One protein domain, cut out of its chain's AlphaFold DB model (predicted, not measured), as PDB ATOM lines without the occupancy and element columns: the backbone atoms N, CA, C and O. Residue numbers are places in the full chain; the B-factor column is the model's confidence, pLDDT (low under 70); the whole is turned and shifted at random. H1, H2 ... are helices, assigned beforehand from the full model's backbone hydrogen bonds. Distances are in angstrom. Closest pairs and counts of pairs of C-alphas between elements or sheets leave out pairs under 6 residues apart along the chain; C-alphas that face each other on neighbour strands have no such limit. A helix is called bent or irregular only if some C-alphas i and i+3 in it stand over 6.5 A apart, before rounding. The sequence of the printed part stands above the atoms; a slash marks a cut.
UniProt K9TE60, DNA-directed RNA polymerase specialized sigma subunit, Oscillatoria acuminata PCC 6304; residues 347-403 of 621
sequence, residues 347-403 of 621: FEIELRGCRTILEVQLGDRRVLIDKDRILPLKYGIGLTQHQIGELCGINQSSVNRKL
ATOM      1  N   PHE A 347     -21.158  12.636  21.439       53.34
ATOM      2  CA  PHE A 347     -19.786  12.168  21.605       53.34
ATOM      3  C   PHE A 347     -19.486  10.998  20.657       53.34
ATOM      4  O   PHE A 347     -18.473  11.026  19.970       53.34
ATOM      5  N   GLU A 348     -20.384  10.020  20.522       55.12
ATOM      6  CA  GLU A 348     -20.271   8.891  19.587       55.12
ATOM      7  C   GLU A 348     -20.319   9.325  18.115       55.12
ATOM      8  O   GLU A 348     -19.641   8.724  17.288       55.12
ATOM      9  N   ILE A 349     -21.069  10.368  17.750       55.66
ATOM     10  CA  ILE A 349     -21.107  10.928  16.389       55.66
ATOM     11  C   ILE A 349     -19.770  11.603  16.061       55.66
ATOM     12  O   ILE A 349     -19.178  11.320  15.016       55.66
ATOM     13  N   GLU A 350     -19.257  12.446  16.961       52.81
ATOM     14  CA  GLU A 350     -17.969  13.127  16.778       52.81
ATOM     15  C   GLU A 350     -16.812  12.103  16.800       52.81
ATOM     16  O   GLU A 350     -15.881  12.176  15.991       52.81
ATOM     17  N   LEU A 351     -16.929  11.044  17.611       55.00
ATOM     18  CA  LEU A 351     -16.009   9.902  17.645       55.00
ATOM     19  C   LEU A 351     -16.117   8.980  16.426       55.00
ATOM     20  O   LEU A 351     -15.100   8.456  15.974       55.00
ATOM     21  N   ARG A 352     -17.307   8.786  15.853       58.62
ATOM     22  CA  ARG A 352     -17.487   8.053  14.592       58.62
ATOM     23  C   ARG A 352     -16.820   8.812  13.448       58.62
ATOM     24  O   ARG A 352     -16.157   8.190  12.622       58.62
ATOM     25  N   GLY A 353     -16.893  10.143  13.461       57.16
ATOM     26  CA  GLY A 353     -16.081  11.002  12.595       57.16
ATOM     27  C   GLY A 353     -14.577  10.791  12.809       57.16
ATOM     28  O   GLY A 353     -13.826  10.644  11.843       57.16
ATOM     29  N   CYS A 354     -14.138  10.678  14.067       55.28
ATOM     30  CA  CYS A 354     -12.745  10.367  14.397       55.28
ATOM     31  C   CYS A 354     -12.321   8.983  13.888       55.28
ATOM     32  O   CYS A 354     -11.216   8.850  13.378       55.28
ATOM     33  N   ARG A 355     -13.188   7.967  13.977       60.72
ATOM     34  CA  ARG A 355     -12.923   6.618  13.460       60.72
ATOM     35  C   ARG A 355     -12.614   6.654  11.965       60.72
ATOM     36  O   ARG A 355     -11.570   6.146  11.575       60.72
ATOM     37  N   THR A 356     -13.436   7.329  11.163       62.75
ATOM     38  CA  THR A 356     -13.213   7.472   9.716       62.75
ATOM     39  C   THR A 356     -11.901   8.200   9.410       62.75
ATOM     40  O   THR A 356     -11.142   7.786   8.539       62.75
ATOM     41  N   ILE A 357     -11.577   9.266  10.150       58.06
ATOM     42  CA  ILE A 357     -10.329  10.024   9.955       58.06
ATOM     43  C   ILE A 357      -9.104   9.201  10.373       58.06
ATOM     44  O   ILE A 357      -8.066   9.258   9.713       58.06
ATOM     45  N   LEU A 358      -9.212   8.425  11.451       61.41
ATOM     46  CA  LEU A 358      -8.160   7.525  11.912       61.41
ATOM     47  C   LEU A 358      -7.957   6.359  10.941       61.41
ATOM     48  O   LEU A 358      -6.811   6.042  10.641       61.41
ATOM     49  N   GLU A 359      -9.029   5.782  10.398       63.69
ATOM     50  CA  GLU A 359      -8.984   4.766   9.337       63.69
ATOM     51  C   GLU A 359      -8.290   5.328   8.079       63.69
ATOM     52  O   GLU A 359      -7.358   4.714   7.558       63.69
ATOM     53  N   VAL A 360      -8.621   6.558   7.664       57.66
ATOM     54  CA  VAL A 360      -7.972   7.243   6.528       57.66
ATOM     55  C   VAL A 360      -6.494   7.566   6.800       57.66
ATOM     56  O   VAL A 360      -5.649   7.381   5.925       57.66
ATOM     57  N   GLN A 361      -6.138   8.035   8.003       54.09
ATOM     58  CA  GLN A 361      -4.752   8.393   8.344       54.09
ATOM     59  C   GLN A 361      -3.848   7.194   8.669       54.09
ATOM     60  O   GLN A 361      -2.619   7.341   8.631       54.09
ATOM     61  N   LEU A 362      -4.426   6.043   9.025       55.38
ATOM     62  CA  LEU A 362      -3.699   4.838   9.447       55.38
ATOM     63  C   LEU A 362      -3.770   3.691   8.424       55.38
ATOM     64  O   LEU A 362      -3.031   2.721   8.576       55.38
ATOM     65  N   GLY A 363      -4.529   3.857   7.338       50.69
ATOM     66  CA  GLY A 363      -4.469   3.032   6.133       50.69
ATOM     67  C   GLY A 363      -5.688   2.128   5.926       50.69
ATOM     68  O   GLY A 363      -6.275   1.606   6.865       50.69
ATOM     69  N   ASP A 364      -6.004   1.897   4.652       43.12
ATOM     70  CA  ASP A 364      -7.222   1.267   4.109       43.12
ATOM     71  C   ASP A 364      -7.319  -0.269   4.301       43.12
ATOM     72  O   ASP A 364      -7.985  -0.984   3.552       43.12
ATOM     73  N   ARG A 365      -6.606  -0.839   5.283       51.00
ATOM     74  CA  ARG A 365      -6.678  -2.278   5.579       51.00
ATOM     75  C   ARG A 365      -7.573  -2.501   6.790       51.00
ATOM     76  O   ARG A 365      -7.377  -1.897   7.837       51.00
ATOM     77  N   ARG A 366      -8.487  -3.474   6.678       53.91
ATOM     78  CA  ARG A 366      -9.379  -3.975   7.752       53.91
ATOM     79  C   ARG A 366      -8.639  -4.489   9.007       53.91
ATOM     80  O   ARG A 366      -9.271  -4.932   9.956       53.91
ATOM     81  N   VAL A 367      -7.309  -4.409   9.016       52.50
ATOM     82  CA  VAL A 367      -6.429  -4.543  10.174       52.50
ATOM     83  C   VAL A 367      -5.533  -3.301  10.174       52.50
ATOM     84  O   VAL A 367      -4.719  -3.149   9.262       52.50
ATOM     85  N   LEU A 368      -5.670  -2.414  11.172       57.03
ATOM     86  CA  LEU A 368      -4.699  -1.336  11.407       57.03
ATOM     87  C   LEU A 368      -3.350  -1.982  11.746       57.03
ATOM     88  O   LEU A 368      -3.079  -2.312  12.900       57.03
ATOM     89  N   ILE A 369      -2.499  -2.199  10.754       59.38
ATOM     90  CA  ILE A 369      -1.128  -2.643  10.989       59.38
ATOM     91  C   ILE A 369      -0.283  -1.382  10.970       59.38
ATOM     92  O   ILE A 369      -0.046  -0.793   9.914       59.38
ATOM     93  N   ASP A 370       0.154  -0.931  12.147       71.50
ATOM     94  CA  ASP A 370       1.232   0.045  12.180       71.50
ATOM     95  C   ASP A 370       2.472  -0.573  11.526       71.50
ATOM     96  O   ASP A 370       2.688  -1.779  11.622       71.50
ATOM     97  N   LYS A 371       3.300   0.238  10.853       73.62
ATOM     98  CA  LYS A 371       4.489  -0.258  10.129       73.62
ATOM     99  C   LYS A 371       5.387  -1.161  10.985       73.62
ATOM    100  O   LYS A 371       6.062  -2.030  10.446       73.62
ATOM    101  N   ASP A 372       5.381  -0.947  12.299       81.19
ATOM    102  CA  ASP A 372       6.200  -1.669  13.265       81.19
ATOM    103  C   ASP A 372       5.473  -2.852  13.934       81.19
ATOM    104  O   ASP A 372       6.080  -3.572  14.724       81.19
ATOM    105  N   ARG A 373       4.191  -3.071  13.610       88.94
ATOM    106  CA  ARG A 373       3.289  -4.103  14.152       88.94
ATOM    107  C   ARG A 373       3.108  -4.042  15.676       88.94
ATOM    108  O   ARG A 373       2.621  -4.988  16.289       88.94
ATOM    109  N   ILE A 374       3.474  -2.939  16.318       92.06
ATOM    110  CA  ILE A 374       3.508  -2.812  17.777       92.06
ATOM    111  C   ILE A 374       2.098  -2.740  18.369       92.06
ATOM    112  O   ILE A 374       1.855  -3.302  19.438       92.06
ATOM    113  N   LEU A 375       1.167  -2.052  17.707       91.19
ATOM    114  CA  LEU A 375      -0.200  -1.888  18.196       91.19
ATOM    115  C   LEU A 375      -0.982  -3.214  18.245       91.19
ATOM    116  O   LEU A 375      -1.480  -3.525  19.331       91.19
ATOM    117  N   PRO A 376      -1.048  -4.046  17.182       90.50
ATOM    118  CA  PRO A 376      -1.735  -5.337  17.253       90.50
ATOM    119  C   PRO A 376      -1.076  -6.304  18.243       90.50
ATOM    120  O   PRO A 376      -1.782  -7.019  18.953       90.50
ATOM    121  N   LEU A 377       0.258  -6.295  18.367       93.38
ATOM    122  CA  LEU A 377       0.954  -7.116  19.366       93.38
ATOM    123  C   LEU A 377       0.622  -6.671  20.800       93.38
ATOM    124  O   LEU A 377       0.427  -7.508  21.684       93.38
ATOM    125  N   LYS A 378       0.524  -5.355  21.045       95.00
ATOM    126  CA  LYS A 378       0.254  -4.804  22.377       95.00
ATOM    127  C   LYS A 378      -1.213  -4.897  22.793       95.00
ATOM    128  O   LYS A 378      -1.476  -5.286  23.927       95.00
ATOM    129  N   TYR A 379      -2.131  -4.478  21.927       92.75
ATOM    130  CA  TYR A 379      -3.557  -4.318  22.235       92.75
ATOM    131  C   TYR A 379      -4.408  -5.498  21.770       92.75
ATOM    132  O   TYR A 379      -5.415  -5.801  22.391       92.75
ATOM    133  N   GLY A 380      -3.991  -6.200  20.714       91.38
ATOM    134  CA  GLY A 380      -4.633  -7.444  20.304       91.38
ATOM    135  C   GLY A 380      -4.132  -8.609  21.143       91.38
ATOM    136  O   GLY A 380      -4.858  -9.161  21.964       91.38
ATOM    137  N   ILE A 381      -2.866  -8.983  20.945       92.31
ATOM    138  CA  ILE A 381      -2.304 -10.188  21.581       92.31
ATOM    139  C   ILE A 381      -2.076  -9.970  23.088       92.31
ATOM    140  O   ILE A 381      -2.134 -10.904  23.890       92.31
ATOM    141  N   GLY A 382      -1.848  -8.726  23.515       93.88
ATOM    142  CA  GLY A 382      -1.593  -8.405  24.919       93.88
ATOM    143  C   GLY A 382      -0.145  -8.647  25.346       93.88
ATOM    144  O   GLY A 382       0.108  -8.833  26.536       93.88
ATOM    145  N   LEU A 383       0.809  -8.651  24.408       94.31
ATOM    146  CA  LEU A 383       2.222  -8.839  24.732       94.31
ATOM    147  C   LEU A 383       2.774  -7.668  25.562       94.31
ATOM    148  O   LEU A 383       2.362  -6.503  25.457       94.31
ATOM    149  N   THR A 384       3.737  -7.981  26.423       95.12
ATOM    150  CA  THR A 384       4.491  -6.982  27.187       95.12
ATOM    151  C   THR A 384       5.483  -6.245  26.286       95.12
ATOM    152  O   THR A 384       5.860  -6.719  25.219       95.12
ATOM    153  N   GLN A 385       5.950  -5.069  26.720       95.06
ATOM    154  CA  GLN A 385       6.926  -4.295  25.940       95.06
ATOM    155  C   GLN A 385       8.243  -5.054  25.718       95.06
ATOM    156  O   GLN A 385       8.885  -4.849  24.695       95.06
ATOM    157  N   HIS A 386       8.637  -5.907  26.671       94.69
ATOM    158  CA  HIS A 386       9.823  -6.755  26.557       94.69
ATOM    159  C   HIS A 386       9.652  -7.792  25.445       94.69
ATOM    160  O   HIS A 386      10.454  -7.825  24.522       94.69
ATOM    161  N   GLN A 387       8.547  -8.545  25.485       94.00
ATOM    162  CA  GLN A 387       8.221  -9.570  24.487       94.00
ATOM    163  C   GLN A 387       8.096  -8.981  23.079       94.00
ATOM    164  O   GLN A 387       8.630  -9.536  22.129       94.00
ATOM    165  N   ILE A 388       7.450  -7.817  22.935       95.00
ATOM    166  CA  ILE A 388       7.389  -7.110  21.643       95.00
ATOM    167  C   ILE A 388       8.797  -6.727  21.176       95.00
ATOM    168  O   ILE A 388       9.098  -6.814  19.990       95.00
ATOM    169  N   GLY A 389       9.662  -6.299  22.097       93.38
ATOM    170  CA  GLY A 389      11.039  -5.949  21.778       93.38
ATOM    171  C   GLY A 389      11.843  -7.135  21.245       93.38
ATOM    172  O   GLY A 389      12.469  -7.023  20.192       93.38
ATOM    173  N   GLU A 390      11.763  -8.279  21.923       92.62
ATOM    174  CA  GLU A 390      12.391  -9.530  21.482       92.62
ATOM    175  C   GLU A 390      11.843  -9.984  20.123       92.62
ATOM    176  O   GLU A 390      12.620 -10.233  19.202       92.62
ATOM    177  N   LEU A 391      10.516  -9.999  19.965       91.75
ATOM    178  CA  LEU A 391       9.842 -10.453  18.747       91.75
ATOM    179  C   LEU A 391      10.145  -9.569  17.529       91.75
ATOM    180  O   LEU A 391      10.306 -10.069  16.418       91.75
ATOM    181  N   CYS A 392      10.219  -8.252  17.721       90.69
ATOM    182  CA  CYS A 392      10.464  -7.287  16.648       90.69
ATOM    183  C   CYS A 392      11.950  -6.923  16.476       90.69
ATOM    184  O   CYS A 392      12.265  -6.078  15.639       90.69
ATOM    185  N   GLY A 393      12.860  -7.494  17.273       92.69
ATOM    186  CA  GLY A 393      14.288  -7.165  17.226       92.69
ATOM    187  C   GLY A 393      14.608  -5.711  17.602       92.69
ATOM    188  O   GLY A 393      15.565  -5.131  17.089       92.69
ATOM    189  N   ILE A 394      13.809  -5.090  18.475       94.38
ATOM    190  CA  ILE A 394      14.013  -3.715  18.954       94.38
ATOM    191  C   ILE A 394      14.074  -3.680  20.479       94.38
ATOM    192  O   ILE A 394      13.430  -4.456  21.168       94.38
ATOM    193  N   ASN A 395      14.822  -2.744  21.056       94.94
ATOM    194  CA  ASN A 395      14.873  -2.657  22.516       94.94
ATOM    195  C   ASN A 395      13.508  -2.233  23.114       94.94
ATOM    196  O   ASN A 395      12.736  -1.494  22.495       94.94
ATOM    197  N   GLN A 396      13.234  -2.645  24.357       94.50
ATOM    198  CA  GLN A 396      11.995  -2.317  25.076       94.50
ATOM    199  C   GLN A 396      11.712  -0.801  25.108       94.50
ATOM    200  O   GLN A 396      10.567  -0.360  24.985       94.50
ATOM    201  N   SER A 397      12.755   0.024  25.247       93.75
ATOM    202  CA  SER A 397      12.601   1.482  25.292       93.75
ATOM    203  C   SER A 397      12.099   2.061  23.960       93.75
ATOM    204  O   SER A 397      11.293   2.993  23.963       93.75
ATOM    205  N   SER A 398      12.495   1.468  22.831       93.88
ATOM    206  CA  SER A 398      12.030   1.802  21.487       93.88
ATOM    207  C   SER A 398      10.565   1.425  21.306       93.88
ATOM    208  O   SER A 398       9.814   2.230  20.761       93.88
ATOM    209  N   VAL A 399      10.126   0.274  21.834       93.75
ATOM    210  CA  VAL A 399       8.701  -0.112  21.849       93.75
ATOM    211  C   VAL A 399       7.871   0.939  22.588       93.75
ATOM    212  O   VAL A 399       6.883   1.443  22.056       93.75
ATOM    213  N   ASN A 400       8.295   1.333  23.793       93.62
ATOM    214  CA  ASN A 400       7.588   2.342  24.582       93.62
ATOM    215  C   ASN A 400       7.556   3.713  23.883       93.62
ATOM    216  O   ASN A 400       6.519   4.376  23.868       93.62
ATOM    217  N   ARG A 401       8.672   4.134  23.272       92.75
ATOM    218  CA  ARG A 401       8.738   5.377  22.487       92.75
ATOM    219  C   ARG A 401       7.780   5.335  21.300       92.75
ATOM    220  O   ARG A 401       7.026   6.284  21.133       92.75
ATOM    221  N   LYS A 402       7.751   4.241  20.533       90.62
ATOM    222  CA  LYS A 402       6.841   4.071  19.391       90.62
ATOM    223  C   LYS A 402       5.374   4.055  19.824       90.62
ATOM    224  O   LYS A 402       4.587   4.820  19.277       90.62
ATOM    225  N   LEU A 403       5.020   3.306  20.876       90.69
ATOM    226  CA  LEU A 403       3.678   3.342  21.479       90.69
ATOM    227  C   LEU A 403       3.278   4.760  21.893       90.69
ATOM    228  O   LEU A 403       2.166   5.200  21.604       90.69
TER     229      LEU A 403
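Overview. This is residues 347 to 403 of the 621 residues of the protein "DNA-directed RNA polymerase specialized sigma subunit" of Oscillatoria acuminata PCC 6304 (UniProt K9TE60). A small cluster of three short helices, H2, H3 and H4, set crosswise to one another with their centres in a triangle, is joined by a long link to the longer helix H1, whose residues 347 to 357 stick out as a free arm. The printed part has 57 residues, with four named helices in the order H1, H2, H3, H4 and no named strand; the class is all helix. The whole is loose, with a radius of gyration of the C-alphas of 13.5 A, and elongated, spanning 39 by 22 by 19 A.

Along the chain. H1, residues 347 to 362, begins at C-alpha 347 (-19.786, 12.168, 21.605) and is 21.5 A long from first to last C-alpha. H2, residues 374 to 381, begins at C-alpha 374 (3.508, -2.812, 17.777) and is 10.1 A long; it is neither bent nor irregular, but only just: C-alphas 378 and 381 are 6.0 A apart. H3, residues 385 to 392, is 10.4 A long. H4, residues 396 to 403, is 10.7 A long and ends at C-alpha 403 (3.678, 3.342, 21.479).

Arrangement. H1 is apart from H2, H3 and H4. H2 touches H3, the closest C-alphas being those of Leu 377 and Ile 388, 6.8 A apart; at 71 degrees they are only just about perpendicular. H3 touches H4, closest at the C-alphas of Gly 389 and Gln 396, 5.0 A apart, about perpendicular at 89 degrees. H2 also touches H4, closest at the C-alphas of Ile 374 and Val 399, 7.1 A apart, about perpendicular at 90 degrees. Every O i to N i+4 pair is within hydrogen-bond range in H1, H3 and H4, and 3 of 4 are in H2.

Size, cuts and confidence. The C-alphas of Ile 349 and Gly 393, the two farthest apart, are 39.8 A from each other. The printed part has no cut. The link from H1 to H2, 11 residues, is long; those from H2 to H3 and from H3 to H4 are tight. Without residues 347 to 357, which stand free, the body spans 30 by 18 by 14 A. The mean pLDDT of the printed part is 77.1, and residues 347 to 369 are under 70.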